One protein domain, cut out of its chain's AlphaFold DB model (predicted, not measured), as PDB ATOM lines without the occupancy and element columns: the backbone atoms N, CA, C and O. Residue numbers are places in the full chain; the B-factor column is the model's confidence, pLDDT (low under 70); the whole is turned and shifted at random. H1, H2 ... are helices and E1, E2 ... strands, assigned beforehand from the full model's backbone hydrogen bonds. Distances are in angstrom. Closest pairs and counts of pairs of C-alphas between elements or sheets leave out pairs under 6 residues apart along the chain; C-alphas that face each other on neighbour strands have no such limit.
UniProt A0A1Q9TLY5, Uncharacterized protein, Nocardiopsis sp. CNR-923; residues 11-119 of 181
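Overview. This is residues 11 to 119 of the 181 residues of an uncharacterized protein of Nocardiopsis sp. CNR-923 (UniProt A0A1Q9TLY5). A small twisted sheet of four short strands has two helices, H1 and H3, running side by side next to it, H1 over the strands E2 and E1 and H3 grazing the sheet. Short H4 packs on H3, while short H2 and the unnamed loop of residues 15 to 29 lie toward opposite ends of the long axis. The printed part has 109 residues, with four named helices and four named strands in the order E1 H1 E2 E3 H2 E4 H3 H4; the sheet's order is E2 E1 E3 E4, mixed. The class is mixed, helices and strands, with 45 of the residues, under half, in named elements. The whole is compact, with a radius of gyration of the C-alphas of 13.0 A, and spans 39 by 25 by 24 A.

Arrangement. E1, residues 11 to 14, is an inner strand, parallel to the edge strand E2, residues 50 to 53, with N 13 and O 51 2.9 A apart, within hydrogen-bond range. H1, residues 30 to 38, comes between them in a strand-helix-strand unit, two parallel neighbour strands joined through a helix, with a right-handed crossover. H1 is on the sheet at a height of 10.1 A, over E1 and only just over E2, where 3 of its C-alphas fall; it runs along the strands, at 1 degrees to E1 on the local plane. E3, residues 65 to 68, is antiparallel to E1, with N 66 and O 12 2.8 A apart. E4, residues 81 to 83, is the other edge strand, antiparallel to E3, with N 83 and O 65 2.8 A apart. H2, residues 71 to 75, is not on the sheet and touches no helix. H3, residues 89 to 100, only grazes the sheet with residues 91 to 99. H3 touches H1 at a shallow tilt of 16 degrees, the same way; their closest C-alphas, of Val 92 and Leu 37, are 7.2 A apart. H4, residues 111 to 114, touches H3 at residues 91 to 95 alone, the closest C-alphas being those of Ala 112 and Leu 91, 6.7 A apart. Residues 117 to 118 pair antiparallel with residues 82 to 83 of E4. In H1, H2 and H3 every O i to N i+4 pair is within hydrogen-bond range; H4 is too short for one.

Along the chain. E1 begins at C-alpha 11, (24.406, 40.320, 9.531); E1 and E2 each measure 10.0 A, E3 9.7 A. H1 measures 12.1 A. H3, 16.5 A, begins at C-alpha 89, (20.574, 51.352, -2.066). H4 ends at C-alpha 114, (25.841, 37.743, -7.840).

Size, cuts and confidence. The C-alphas farthest apart, of Lys 23 and Thr 75, are 40.6 A apart. The links E1 to H1, H1 to E2 and E2 to E3 are long. The printed part has no cut, and no printed residue is under 70 in pLDDT.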
ATOM      1  N   LEU A  11      23.556  39.483  10.370       97.81
ATOM      2  CA  LEU A  11      24.406  40.320   9.531       97.81
ATOM      3  C   LEU A  11      25.673  40.740  10.266       97.81
ATOM      4  O   LEU A  11      25.652  41.162  11.423       97.81
ATOM      5  N   THR A  12      26.804  40.676   9.570       98.00
ATOM      6  CA  THR A  12      28.053  41.296  10.020       98.00
ATOM      7  C   THR A  12      28.516  42.329   9.008       98.00
ATOM      8  O   THR A  12      28.828  41.992   7.869       98.00
ATOM      9  N   VAL A  13      28.613  43.589   9.427       97.19
ATOM     10  CA  VAL A  13      28.983  44.708   8.552       97.19
ATOM     11  C   VAL A  13      30.379  45.218   8.896       97.19
ATOM     12  O   VAL A  13      30.669  45.599  10.032       97.19
ATOM     13  N   CYS A  14      31.266  45.270   7.906       96.00
ATOM     14  CA  CYS A  14      32.602  45.824   8.085       96.00
ATOM     15  C   CYS A  14      32.542  47.356   8.130       96.00
ATOM     16  O   CYS A  14      32.308  48.010   7.114       96.00
ATOM     17  N   ARG A  15      32.827  47.943   9.294       94.00
ATOM     18  CA  ARG A  15      32.898  49.404   9.501       94.00
ATOM     19  C   ARG A  15      34.314  49.882   9.823       94.00
ATOM     20  O   ARG A  15      34.525  50.962  10.363       94.00
ATOM     21  N   GLY A  16      35.301  49.084   9.424       88.38
ATOM     22  CA  GLY A  16      36.717  49.393   9.548       88.38
ATOM     23  C   GLY A  16      37.199  50.591   8.746       88.38
ATOM     24  O   GLY A  16      36.494  51.163   7.914       88.38
ATOM     25  N   CYS A  17      38.481  50.903   8.910       86.62
ATOM     26  CA  CYS A  17      39.132  52.043   8.271       86.62
ATOM     27  C   CYS A  17      39.058  52.011   6.720       86.62
ATOM     28  O   CYS A  17      39.143  53.060   6.075       86.62
ATOM     29  N   CYS A  18      38.877  50.847   6.093       85.44
ATOM     30  CA  CYS A  18      38.725  50.711   4.638       85.44
ATOM     31  C   CYS A  18      37.270  50.762   4.151       85.44
ATOM     32  O   CYS A  18      37.052  51.078   2.983       85.44
ATOM     33  N   CYS A  19      36.303  50.467   5.021       84.44
ATOM     34  CA  CYS A  19      34.910  50.226   4.640       84.44
ATOM     35  C   CYS A  19      33.946  51.291   5.177       84.44
ATOM     36  O   CYS A  19      33.037  51.665   4.456       84.44
ATOM     37  N   GLY A  20      34.162  51.815   6.388       78.31
ATOM     38  CA  GLY A  20      33.247  52.746   7.065       78.31
ATOM     39  C   GLY A  20      33.602  54.230   6.939       78.31
ATOM     40  O   GLY A  20      33.179  55.027   7.772       78.31
ATOM     41  N   ARG A  21      34.427  54.627   5.960       83.56
ATOM     42  CA  ARG A  21      34.860  56.028   5.791       83.56
ATOM     43  C   ARG A  21      34.473  56.562   4.417       83.56
ATOM     44  O   ARG A  21      34.967  56.042   3.416       83.56
ATOM     45  N   LYS A  22      33.785  57.714   4.388       84.38
ATOM     46  CA  LYS A  22      33.414  58.453   3.161       84.38
ATOM     47  C   LYS A  22      34.596  58.667   2.203       84.38
ATOM     48  O   LYS A  22      34.465  58.534   0.998       84.38
ATOM     49  N   LYS A  23      35.805  58.916   2.730       86.19
ATOM     50  CA  LYS A  23      37.029  59.063   1.912       86.19
ATOM     51  C   LYS A  23      37.407  57.790   1.136       86.19
ATOM     52  O   LYS A  23      38.069  57.871   0.105       86.19
ATOM     53  N   LYS A  24      37.083  56.606   1.662       85.44
ATOM     54  CA  LYS A  24      37.418  55.306   1.051       85.44
ATOM     55  C   LYS A  24      36.282  54.761   0.189       85.44
ATOM     56  O   LYS A  24      36.561  54.060  -0.785       85.44
ATOM     57  N   VAL A  25      35.049  55.110   0.532       83.69
ATOM     58  CA  VAL A  25      33.836  54.754  -0.201       83.69
ATOM     59  C   VAL A  25      32.988  56.027  -0.351       83.69
ATOM     60  O   VAL A  25      32.123  56.294   0.480       83.69
ATOM     61  N   PRO A  26      33.308  56.890  -1.332       85.19
ATOM     62  CA  PRO A  26      32.548  58.117  -1.552       85.19
ATOM     63  C   PRO A  26      31.144  57.796  -2.074       85.19
ATOM     64  O   PRO A  26      30.954  56.781  -2.736       85.19
ATOM     65  N   GLY A  27      30.180  58.671  -1.783       84.81
ATOM     66  CA  GLY A  27      28.785  58.523  -2.221       84.81
ATOM     67  C   GLY A  27      27.912  57.642  -1.325       84.81
ATOM     68  O   GLY A  27      26.701  57.681  -1.467       84.81
ATOM     69  N   VAL A  28      28.495  56.914  -0.365       88.25
ATOM     70  CA  VAL A  28      27.740  56.057   0.561       88.25
ATOM     71  C   VAL A  28      27.540  56.751   1.903       88.25
ATOM     72  O   VAL A  28      28.510  57.151   2.561       88.25
ATOM     73  N   ASP A  29      26.289  56.830   2.354       91.88
ATOM     74  CA  ASP A  29      25.988  57.120   3.752       91.88
ATOM     75  C   ASP A  29      26.049  55.833   4.582       91.88
ATOM     76  O   ASP A  29      25.101  55.062   4.704       91.88
ATOM     77  N   HIS A  30      27.212  55.600   5.185       91.12
ATOM     78  CA  HIS A  30      27.445  54.425   6.018       91.12
ATOM     79  C   HIS A  30      26.550  54.351   7.261       91.12
ATOM     80  O   HIS A  30      26.329  53.245   7.758       91.12
ATOM     81  N   LYS A  31      26.086  55.490   7.794       91.88
ATOM     82  CA  LYS A  31      25.213  55.505   8.973       91.88
ATOM     83  C   LYS A  31      23.794  55.134   8.566       91.88
ATOM     84  O   LYS A  31      23.239  54.221   9.168       91.88
ATOM     85  N   ALA A  32      23.269  55.770   7.518       93.25
ATOM     86  CA  ALA A  32      21.941  55.461   6.988       93.25
ATOM     87  C   ALA A  32      21.854  53.999   6.532       93.25
ATOM     88  O   ALA A  32      20.958  53.275   6.952       93.25
ATOM     89  N   GLN A  33      22.862  53.516   5.802       95.12
ATOM     90  CA  GLN A  33      22.925  52.115   5.392       95.12
ATOM     91  C   GLN A  33      22.958  51.153   6.588       95.12
ATOM     92  O   GLN A  33      22.337  50.097   6.544       95.12
ATOM     93  N   LEU A  34      23.712  51.465   7.654       95.19
ATOM     94  CA  LEU A  34      23.720  50.604   8.842       95.19
ATOM     95  C   LEU A  34      22.351  50.595   9.522       95.19
ATOM     96  O   LEU A  34      21.917  49.532   9.940       95.19
ATOM     97  N   ALA A  35      21.689  51.749   9.618       95.38
ATOM     98  CA  ALA A  35      20.348  51.845  10.178       95.38
ATOM     99  C   ALA A  35      19.338  51.030   9.359       95.38
ATOM    100  O   ALA A  35      18.582  50.268   9.949       95.38
ATOM    101  N   ARG A  36      19.393  51.109   8.019       95.75
ATOM    102  CA  ARG A  36      18.540  50.306   7.133       95.75
ATOM    103  C   ARG A  36      18.767  48.811   7.339       95.75
ATOM    104  O   ARG A  36      17.809  48.093   7.575       95.75
ATOM    105  N   LEU A  37      20.023  48.358   7.336       96.00
ATOM    106  CA  LEU A  37      20.353  46.944   7.563       96.00
ATOM    107  C   LEU A  37      19.903  46.445   8.945       96.00
ATOM    108  O   LEU A  37      19.520  45.288   9.077       96.00
ATOM    109  N   SER A  38      19.971  47.295   9.972       95.62
ATOM    110  CA  SER A  38      19.525  46.965  11.334       95.62
ATOM    111  C   SER A  38      18.009  46.958  11.517       95.62
ATOM    112  O   SER A  38      17.552  46.514  12.563       95.62
ATOM    113  N   ALA A  39      17.254  47.462  10.542       95.81
ATOM    114  CA  ALA A  39      15.795  47.474  10.547       95.81
ATOM    115  C   ALA A  39      15.187  46.341   9.700       95.81
ATOM    116  O   ALA A  39      13.977  46.308   9.528       95.81
ATOM    117  N   ILE A  40      16.017  45.449   9.146       95.69
ATOM    118  CA  ILE A  40      15.555  44.307   8.354       95.69
ATOM    119  C   ILE A  40      14.943  43.265   9.286       95.69
ATOM    120  O   ILE A  40      15.590  42.830  10.246       95.69
ATOM    121  N   ASP A  41      13.748  42.809   8.936       94.31
ATOM    122  CA  ASP A  41      13.103  41.661   9.555       94.31
ATOM    123  C   ASP A  41      13.316  40.406   8.701       94.31
ATOM    124  O   ASP A  41      13.430  40.458   7.476       94.31
ATOM    125  N   ASP A  42      13.420  39.252   9.350       89.62
ATOM    126  CA  ASP A  42      13.502  37.979   8.647       89.62
ATOM    127  C   ASP A  42      12.119  37.453   8.236       89.62
ATOM    128  O   ASP A  42      11.076  38.039   8.525       89.62
ATOM    129  N   ARG A  43      12.103  36.288   7.582       87.19
ATOM    130  CA  ARG A  43      10.871  35.590   7.181       87.19
ATOM    131  C   ARG A  43       9.874  35.373   8.330       87.19
ATOM    132  O   ARG A  43       8.681  35.237   8.074       87.19
ATOM    133  N   SER A  44      10.347  35.294   9.575       86.19
ATOM    134  CA  SER A  44       9.502  35.105  10.758       86.19
ATOM    135  C   SER A  44       8.954  36.416  11.334       86.19
ATOM    136  O   SER A  44       8.220  36.384  12.320       86.19
ATOM    137  N   GLY A  45       9.297  37.558  10.729       87.06
ATOM    138  CA  GLY A  45       8.942  38.888  11.217       87.06
ATOM    139  C   GLY A  45       9.790  39.340  12.407       87.06
ATOM    140  O   GLY A  45       9.390  40.251  13.127       87.06
ATOM    141  N   CYS A  46      10.936  38.694  12.653       89.25
ATOM    142  CA  CYS A  46      11.856  39.080  13.717       89.25
ATOM    143  C   CYS A  46      13.010  39.912  13.156       89.25
ATOM    144  O   CYS A  46      13.667  39.506  12.195       89.25
ATOM    145  N   THR A  47      13.336  41.018  13.824       93.44
ATOM    146  CA  THR A  47      14.464  41.868  13.433       93.44
ATOM    147  C   THR A  47      15.785  41.107  13.478       93.44
ATOM    148  O   THR A  47      16.158  40.491  14.485       93.44
ATOM    149  N   VAL A  48      16.524  41.178  12.373       94.44
ATOM    150  CA  VAL A  48      17.785  40.465  12.193       94.44
ATOM    151  C   VAL A  48      18.892  41.077  13.051       94.44
ATOM    152  O   VAL A  48      19.181  42.271  12.953       94.44
ATOM    153  N   PRO A  49      19.613  40.273  13.856       96.12
ATOM    154  CA  PRO A  49      20.770  40.762  14.588       96.12
ATOM    155  C   PRO A  49      21.870  41.266  13.647       96.12
ATOM    156  O   PRO A  49      22.446  40.501  12.864       96.12
ATOM    157  N   VAL A  50      22.232  42.541  13.790       97.75
ATOM    158  CA  VAL A  50      23.332  43.169  13.050       97.75
ATOM    159  C   VAL A  50      24.494  43.477  13.981       97.75
ATOM    160  O   VAL A  50      24.352  44.156  14.998       97.75
ATOM    161  N   ARG A  51      25.690  43.009  13.619       96.94
ATOM    162  CA  ARG A  51      26.936  43.353  14.313       96.94
ATOM    163  C   ARG A  51      27.875  44.100  13.387       96.94
ATOM    164  O   ARG A  51      27.968  43.817  12.194       96.94
ATOM    165  N   THR A  52      28.629  45.035  13.951       96.75
ATOM    166  CA  THR A  52      29.700  45.710  13.220       96.75
ATOM    167  C   THR A  52      31.047  45.087  13.559       96.75
ATOM    168  O   THR A  52      31.325  44.738  14.704       96.75
ATOM    169  N   SER A  53      31.900  44.938  12.547       96.00
ATOM    170  CA  SER A  53      33.286  44.508  12.717       96.00
ATOM    171  C   SER A  53      34.251  45.631  12.348       96.00
ATOM    172  O   SER A  53      34.034  46.373  11.382       96.00
ATOM    173  N   LYS A  54      35.361  45.715  13.090       92.94
ATOM    174  CA  LYS A  54      36.474  46.626  12.792       92.94
ATOM    175  C   LYS A  54      37.229  46.223  11.522       92.94
ATOM    176  O   LYS A  54      37.791  47.097  10.872       92.94
ATOM    177  N   CYS A  55      37.276  44.943  11.152       93.38
ATOM    178  CA  CYS A  55      37.885  44.486   9.901       93.38
ATOM    179  C   CYS A  55      37.460  43.047   9.583       93.38
ATOM    180  O   CYS A  55      37.384  42.212  10.478       93.38
ATOM    181  N   LEU A  56      37.244  42.750   8.300       94.44
ATOM    182  CA  LEU A  56      36.946  41.401   7.802       94.44
ATOM    183  C   LEU A  56      38.055  40.841   6.887       94.44
ATOM    184  O   LEU A  56      37.843  39.865   6.180       94.44
ATOM    185  N   GLY A  57      39.234  41.471   6.855       90.88
ATOM    186  CA  GLY A  57      40.422  40.995   6.124       90.88
ATOM    187  C   GLY A  57      40.441  41.298   4.619       90.88
ATOM    188  O   GLY A  57      41.497  41.590   4.062       90.88
ATOM    189  N   ILE A  58      39.285  41.355   3.959       91.62
ATOM    190  CA  ILE A  58      39.172  41.586   2.506       91.62
ATOM    191  C   ILE A  58      38.991  43.065   2.132       91.62
ATOM    192  O   ILE A  58      38.107  43.460   1.371       91.62
ATOM    193  N   CYS A  59      39.874  43.921   2.651       92.25
ATOM    194  CA  CYS A  59      39.800  45.382   2.501       92.25
ATOM    195  C   CYS A  59      39.755  45.892   1.045       92.25
ATOM    196  O   CYS A  59      39.397  47.048   0.815       92.25
ATOM    197  N   PHE A  60      40.143  45.075   0.062       89.19
ATOM    198  CA  PHE A  60      40.106  45.446  -1.353       89.19
ATOM    199  C   PHE A  60      38.693  45.446  -1.949       89.19
ATOM    200  O   PHE A  60      38.491  46.188  -2.907       89.19
ATOM    201  N   GLN A  61      37.751  44.687  -1.375       91.38
ATOM    202  CA  GLN A  61      36.352  44.680  -1.814       91.38
ATOM    203  C   GLN A  61      35.591  45.923  -1.344       91.38
ATOM    204  O   GLN A  61      34.740  46.433  -2.063       91.38
ATOM    205  N   ARG A  62      35.975  46.472  -0.179       91.25
ATOM    206  CA  ARG A  62      35.319  47.612   0.495       91.25
ATOM    207  C   ARG A  62      33.849  47.328   0.836       91.25
ATOM    208  O   ARG A  62      33.257  46.394   0.324       91.25
ATOM    209  N   ASN A  63      33.304  48.112   1.769       92.75
ATOM    210  CA  ASN A  63      31.934  48.021   2.294       92.75
ATOM    211  C   ASN A  63      31.340  46.598   2.308       92.75
ATOM    212  O   ASN A  63      30.404  46.287   1.579       92.75
ATOM    213  N   VAL A  64      31.978  45.721   3.086       95.94
ATOM    214  CA  VAL A  64      31.676  44.285   3.107       95.94
ATOM    215  C   VAL A  64      30.557  43.993   4.096       95.94
ATOM    216  O   VAL A  64      30.629  44.443   5.245       95.94
ATOM    217  N   VAL A  65      29.593  43.184   3.669       97.25
ATOM    218  CA  VAL A  65      28.511  42.631   4.488       97.25
ATOM    219  C   VAL A  65      28.599  41.108   4.429       97.25
ATOM    220  O   VAL A  65      28.851  40.537   3.374       97.25
ATOM    221  N   VAL A  66      28.428  40.439   5.562       98.06
ATOM    222  CA  VAL A  66      28.341  38.976   5.633       98.06
ATOM    223  C   VAL A  66      26.953  38.610   6.113       98.06
ATOM    224  O   VAL A  66      26.562  39.026   7.205       98.06
ATOM    225  N   VAL A  67      26.246  37.822   5.308       97.88
ATOM    226  CA  VAL A  67      24.936  37.270   5.645       97.88
ATOM    227  C   VAL A  67      25.144  35.862   6.176       97.88
ATOM    228  O   VAL A  67      25.603  34.971   5.458       97.88
ATOM    229  N   GLN A  68      24.867  35.664   7.459       96.69
ATOM    230  CA  GLN A  68      24.881  34.347   8.075       96.69
ATOM    231  C   GLN A  68      23.495  33.709   7.935       96.69
ATOM    232  O   GLN A  68      22.506  34.364   8.268       96.69
ATOM    233  N   PRO A  69      23.422  32.441   7.496       95.69
ATOM    234  CA  PRO A  69      22.161  31.714   7.403       95.69
ATOM    235  C   PRO A  69      21.503  31.556   8.774       95.69
ATOM    236  O   PRO A  69      22.203  31.389   9.786       95.69
ATOM    237  N   SER A  70      20.170  31.534   8.769       94.12
ATOM    238  CA  SER A  70      19.354  31.074   9.890       94.12
ATOM    239  C   SER A  70      19.638  29.605  10.216       94.12
ATOM    240  O   SER A  70      20.333  28.896   9.481       94.12
ATOM    241  N   GLN A  71      19.111  29.114  11.334       93.00
ATOM    242  CA  GLN A  71      19.232  27.704  11.698       93.00
ATOM    243  C   GLN A  71      18.617  26.786  10.637       93.00
ATOM    244  O   GLN A  71      19.270  25.831  10.232       93.00
ATOM    245  N   GLU A  72      17.416  27.107  10.157       92.06
ATOM    246  CA  GLU A  72      16.755  26.372   9.074       92.06
ATOM    247  C   GLU A  72      17.591  26.428   7.787       92.06
ATOM    248  O   GLU A  72      17.889  25.388   7.198       92.06
ATOM    249  N   GLY A  73      18.095  27.613   7.419       94.00
ATOM    250  CA  GLY A  73      18.977  27.775   6.263       94.00
ATOM    251  C   GLY A  73      20.260  26.957   6.370       94.00
ATOM    252  O   GLY A  73      20.690  26.365   5.384       94.00
ATOM    253  N   ARG A  74      20.858  26.837   7.564       95.06
ATOM    254  CA  ARG A  74      22.022  25.958   7.778       95.06
ATOM    255  C   ARG A  74      21.681  24.483   7.640       95.06
ATOM    256  O   ARG A  74      22.489  23.753   7.072       95.06
ATOM    257  N   THR A  75      20.533  24.051   8.155       94.31
ATOM    258  CA  THR A  75      20.067  22.665   8.008       94.31
ATOM    259  C   THR A  75      19.828  22.326   6.536       94.31
ATOM    260  O   THR A  75      20.195  21.240   6.100       94.31
ATOM    261  N   ALA A  76      19.345  23.288   5.745       94.56
ATOM    262  CA  ALA A  76      19.228  23.185   4.288       94.56
ATOM    263  C   ALA A  76      20.577  23.288   3.532       94.56
ATOM    264  O   ALA A  76      20.605  23.352   2.306       94.56
ATOM    265  N   GLY A  77      21.715  23.320   4.236       94.81
ATOM    266  CA  GLY A  77      23.056  23.378   3.639       94.81
ATOM    267  C   GLY A  77      23.593  24.791   3.383       94.81
ATOM    268  O   GLY A  77      24.713  24.944   2.886       94.81
ATOM    269  N   GLY A  78      22.850  25.829   3.763       94.25
ATOM    270  CA  GLY A  78      23.249  27.229   3.661       94.25
ATOM    271  C   GLY A  78      24.552  27.535   4.401       94.25
ATOM    272  O   GLY A  78      24.804  27.085   5.524       94.25
ATOM    273  N   ARG A  79      25.398  28.350   3.769       96.38
ATOM    274  CA  ARG A  79      26.680  28.821   4.314       96.38
ATOM    275  C   ARG A  79      26.702  30.348   4.374       96.38
ATOM    276  O   ARG A  79      25.935  30.986   3.657       96.38
ATOM    277  N   PRO A  80      27.557  30.952   5.221       97.06
ATOM    278  CA  PRO A  80      27.703  32.400   5.250       97.06
ATOM    279  C   PRO A  80      28.114  32.945   3.882       97.06
ATOM    280  O   PRO A  80      29.128  32.516   3.325       97.06
ATOM    281  N   VAL A  81      27.362  33.917   3.375       98.06
ATOM    282  CA  VAL A  81      27.649  34.573   2.096       98.06
ATOM    283  C   VAL A  81      28.318  35.910   2.361       98.06
ATOM    284  O   VAL A  81      27.840  36.722   3.154       98.06
ATOM    285  N   TRP A  82      29.463  36.117   1.718       97.81
ATOM    286  CA  TRP A  82      30.241  37.340   1.833       97.81
ATOM    287  C   TRP A  82      29.957  38.219   0.627       97.81
ATOM    288  O   TRP A  82      30.148  37.791  -0.507       97.81
ATOM    289  N   LEU A  83      29.550  39.454   0.888       97.44
ATOM    290  CA  LEU A  83      29.181  40.430  -0.122       97.44
ATOM    291  C   LEU A  83      30.124  41.630  -0.039       97.44
ATOM    292  O   LEU A  83      30.282  42.244   1.019       97.44
ATOM    293  N   GLY A  84      30.794  41.940  -1.142       95.19
ATOM    294  CA  GLY A  84      31.736  43.047  -1.267       95.19
ATOM    295  C   GLY A  84      31.169  44.204  -2.082       95.19
ATOM    296  O   GLY A  84      30.456  43.996  -3.055       95.19
ATOM    297  N   GLY A  85      31.527  45.437  -1.729       93.81
ATOM    298  CA  GLY A  85      31.178  46.606  -2.535       93.81
ATOM    299  C   GLY A  85      29.692  46.964  -2.509       93.81
ATOM    300  O   GLY A  85      29.183  47.466  -3.503       93.81
ATOM    301  N   ILE A  86      29.007  46.737  -1.387       95.19
ATOM    302  CA  ILE A  86      27.583  47.062  -1.229       95.19
ATOM    303  C   ILE A  86      27.421  48.569  -1.055       95.19
ATOM    304  O   ILE A  86      27.417  49.073   0.062       95.19
ATOM    305  N   THR A  87      27.406  49.328  -2.143       91.69
ATOM    306  CA  THR A  87      27.411  50.802  -2.095       91.69
ATOM    307  C   THR A  87      26.116  51.451  -2.556       91.69
ATOM    308  O   THR A  87      25.924  52.630  -2.289       91.69
ATOM    309  N   ASP A  88      25.271  50.705  -3.254       90.81
ATOM    310  CA  ASP A  88      23.996  51.182  -3.783       90.81
ATOM    311  C   ASP A  88      22.851  50.820  -2.829       90.81
ATOM    312  O   ASP A  88      22.929  49.799  -2.140       90.81
ATOM    313  N   GLU A  89      21.801  51.636  -2.810       91.25
ATOM    314  CA  GLU A  89      20.574  51.352  -2.066       91.25
ATOM    315  C   GLU A  89      19.878  50.107  -2.629       91.25
ATOM    316  O   GLU A  89      19.469  49.246  -1.857       91.25
ATOM    317  N   ALA A  90      19.879  49.922  -3.955       93.38
ATOM    318  CA  ALA A  90      19.286  48.742  -4.591       93.38
ATOM    319  C   ALA A  90      19.958  47.428  -4.144       93.38
ATOM    320  O   ALA A  90      19.330  46.375  -4.090       93.38
ATOM    321  N   LEU A  91      21.246  47.475  -3.782       95.88
ATOM    322  CA  LEU A  91      21.950  46.313  -3.230       95.88
ATOM    323  C   LEU A  91      21.563  46.047  -1.771       95.88
ATOM    324  O   LEU A  91      21.605  44.903  -1.330       95.88
ATOM    325  N   VAL A  92      21.233  47.091  -1.009       96.31
ATOM    326  CA  VAL A  92      20.743  46.958   0.370       96.31
ATOM    327  C   VAL A  92      19.326  46.388   0.357       96.31
ATOM    328  O   VAL A  92      19.056  45.457   1.109       96.31
ATOM    329  N   GLU A  93      18.473  46.879  -0.540       96.38
ATOM    330  CA  GLU A  93      17.126  46.355  -0.785       96.38
ATOM    331  C   GLU A  93      17.164  44.886  -1.233       96.38
ATOM    332  O   GLU A  93      16.493  44.046  -0.648       96.38
ATOM    333  N   ALA A  94      18.062  44.520  -2.153       97.38
ATOM    334  CA  ALA A  94      18.231  43.119  -2.545       97.38
ATOM    335  C   ALA A  94      18.666  42.202  -1.381       97.38
ATOM    336  O   ALA A  94      18.348  41.013  -1.382       97.38
ATOM    337  N   ILE A  95      19.411  42.720  -0.393       97.62
ATOM    338  CA  ILE A  95      19.754  41.969   0.827       97.62
ATOM    339  C   ILE A  95      18.524  41.820   1.729       97.62
ATOM    340  O   ILE A  95      18.311  40.732   2.262       97.62
ATOM    341  N   ASP A  96      17.748  42.889   1.892       97.38
ATOM    342  CA  ASP A  96      16.498  42.926   2.660       97.38
ATOM    343  C   ASP A  96      15.502  41.885   2.126       97.38
ATOM    344  O   ASP A  96      15.200  40.903   2.809       97.38
ATOM    345  N   ASP A  97      15.154  41.979   0.841       96.75
ATOM    346  CA  ASP A  97      14.260  41.035   0.162       96.75
ATOM    347  C   ASP A  97      14.744  39.587   0.272       96.75
ATOM    348  O   ASP A  97      13.962  38.646   0.441       96.75
ATOM    349  N   TRP A  98      16.057  39.376   0.175       97.31
ATOM    350  CA  TRP A  98      16.619  38.038   0.294       97.31
ATOM    351  C   TRP A  98      16.456  37.468   1.703       97.31
ATOM    352  O   TRP A  98      16.118  36.292   1.849       97.31
ATOM    353  N   ILE A  99      16.659  38.286   2.736       96.62
ATOM    354  CA  ILE A  99      16.502  37.902   4.143       96.62
ATOM    355  C   ILE A  99      15.034  37.643   4.490       96.62
ATOM    356  O   ILE A  99      14.747  36.623   5.126       96.62
ATOM    357  N   VAL A 100      14.114  38.484   4.011       95.19
ATOM    358  CA  VAL A 100      12.660  38.293   4.154       95.19
ATOM    359  C   VAL A 100      12.217  36.970   3.522       95.19
ATOM    360  O   VAL A 100      11.362  36.263   4.053       95.19
ATOM    361  N   ARG A 101      12.858  36.550   2.425       94.62
ATOM    362  CA  ARG A 101      12.624  35.239   1.789       94.62
ATOM    363  C   ARG A 101      13.314  34.062   2.495       94.62
ATOM    364  O   ARG A 101      13.137  32.920   2.077       94.62
ATOM    365  N   GLY A 102      14.075  34.311   3.561       92.25
ATOM    366  CA  GLY A 102      14.749  33.295   4.381       92.25
ATOM    367  C   GLY A 102      16.274  33.248   4.232       92.25
ATOM    368  O   GLY A 102      16.939  32.542   4.990       92.25
ATOM    369  N   GLY A 103      16.849  34.015   3.304       94.94
ATOM    370  CA  GLY A 103      18.291  34.187   3.162       94.94
ATOM    371  C   GLY A 103      19.047  32.935   2.684       94.94
ATOM    372  O   GLY A 103      18.480  32.065   2.014       94.94
ATOM    373  N   PRO A 104      20.356  32.832   2.991       95.94
ATOM    374  CA  PRO A 104      21.207  31.766   2.475       95.94
ATOM    375  C   PRO A 104      20.723  30.363   2.867       95.94
ATOM    376  O   PRO A 104      20.553  30.057   4.047       95.94
ATOM    377  N   GLY A 105      20.582  29.488   1.871       94.62
ATOM    378  CA  GLY A 105      20.130  28.101   2.034       94.62
ATOM    379  C   GLY A 105      18.623  27.903   1.853       94.62
ATOM    380  O   GLY A 105      18.227  26.814   1.462       94.62
ATOM    381  N   LEU A 106      17.801  28.938   2.069       94.81
ATOM    382  CA  LEU A 106      16.339  28.864   1.892       94.81
ATOM    383  C   LEU A 106      15.852  29.604   0.648       94.81
ATOM    384  O   LEU A 106      14.926  29.151  -0.018       94.81
ATOM    385  N   ALA A 107      16.488  30.727   0.317       95.69
ATOM    386  CA  ALA A 107      16.198  31.498  -0.880       95.69
ATOM    387  C   ALA A 107      17.427  31.539  -1.804       95.69
ATOM    388  O   ALA A 107      18.556  31.689  -1.313       95.69
ATOM    389  N   PRO A 108      17.236  31.441  -3.134       95.31
ATOM    390  CA  PRO A 108      18.331  31.588  -4.085       95.31
ATOM    391  C   PRO A 108      18.952  32.981  -3.968       95.31
ATOM    392  O   PRO A 108      18.274  33.948  -3.617       95.31
ATOM    393  N   LEU A 109      20.249  33.073  -4.264       95.69
ATOM    394  CA  LEU A 109      20.951  34.349  -4.278       95.69
ATOM    395  C   LEU A 109      20.345  35.260  -5.366       95.69
ATOM    396  O   LEU A 109      20.261  34.821  -6.512       95.69
ATOM    397  N   PRO A 110      19.963  36.509  -5.046       95.88
ATOM    398  CA  PRO A 110      19.495  37.465  -6.044       95.88
ATOM    399  C   PRO A 110      20.569  37.795  -7.085       95.88
ATOM    400  O   PRO A 110      21.727  38.029  -6.727       95.88
ATOM    401  N   ASP A 111      20.173  37.927  -8.352       94.69
ATOM    402  CA  ASP A 111      21.086  38.258  -9.458       94.69
ATOM    403  C   ASP A 111      21.831  39.579  -9.227       94.69
ATOM    404  O   ASP A 111      23.026  39.682  -9.500       94.69
ATOM    405  N   ALA A 112      21.161  40.568  -8.624       94.19
ATOM    406  CA  ALA A 112      21.762  41.851  -8.258       94.19
ATOM    407  C   ALA A 112      22.964  41.711  -7.302       94.19
ATOM    408  O   ALA A 112      23.836  42.577  -7.275       94.19
ATOM    409  N   LEU A 113      23.033  40.626  -6.523       95.50
ATOM    410  CA  LEU A 113      24.117  40.357  -5.578       95.50
ATOM    411  C   LEU A 113      25.186  39.413  -6.141       95.50
ATOM    412  O   LEU A 113      26.250  39.293  -5.528       95.50
ATOM    413  N   ALA A 114      24.951  38.764  -7.286       94.62
ATOM    414  CA  ALA A 114      25.841  37.743  -7.840       94.62
ATOM    415  C   ALA A 114      27.264  38.276  -8.092       94.62
ATOM    416  O   ALA A 114      28.242  37.671  -7.645       94.62
ATOM    417  N   ASP A 115      27.382  39.462  -8.695       94.06
ATOM    418  CA  ASP A 115      28.671  40.122  -8.967       94.06
ATOM    419  C   ASP A 115      29.388  40.623  -7.699       94.06
ATOM    420  O   ASP A 115      30.574  40.971  -7.727       94.06
ATOM    421  N   HIS A 116      28.679  40.649  -6.571       95.75
ATOM    422  CA  HIS A 116      29.179  41.112  -5.281       95.75
ATOM    423  C   HIS A 116      29.619  39.967  -4.367       95.75
ATOM    424  O   HIS A 116      30.219  40.224  -3.315       95.75
ATOM    425  N   VAL A 117      29.378  38.710  -4.753       96.56
ATOM    426  CA  VAL A 117      29.808  37.554  -3.966       96.56
ATOM    427  C   VAL A 117      31.329  37.465  -3.940       96.56
ATOM    428  O   VAL A 117      32.028  37.495  -4.950       96.56
ATOM    429  N   THR A 118      31.862  37.329  -2.734       94.81
ATOM    430  CA  THR A 118      33.284  37.140  -2.467       94.81
ATOM    431  C   THR A 118      33.451  36.027  -1.433       94.81
ATOM    432  O   THR A 118      32.490  35.397  -0.999       94.81
ATOM    433  N   SER A 119      34.683  35.763  -1.015       94.06
ATOM    434  CA  SER A 119      34.977  34.893   0.122       94.06
ATOM    435  C   SER A 119      35.924  35.583   1.096       94.06
ATOM    436  O   SER A 119      36.578  36.572   0.746       94.06
TER     437      SER A 119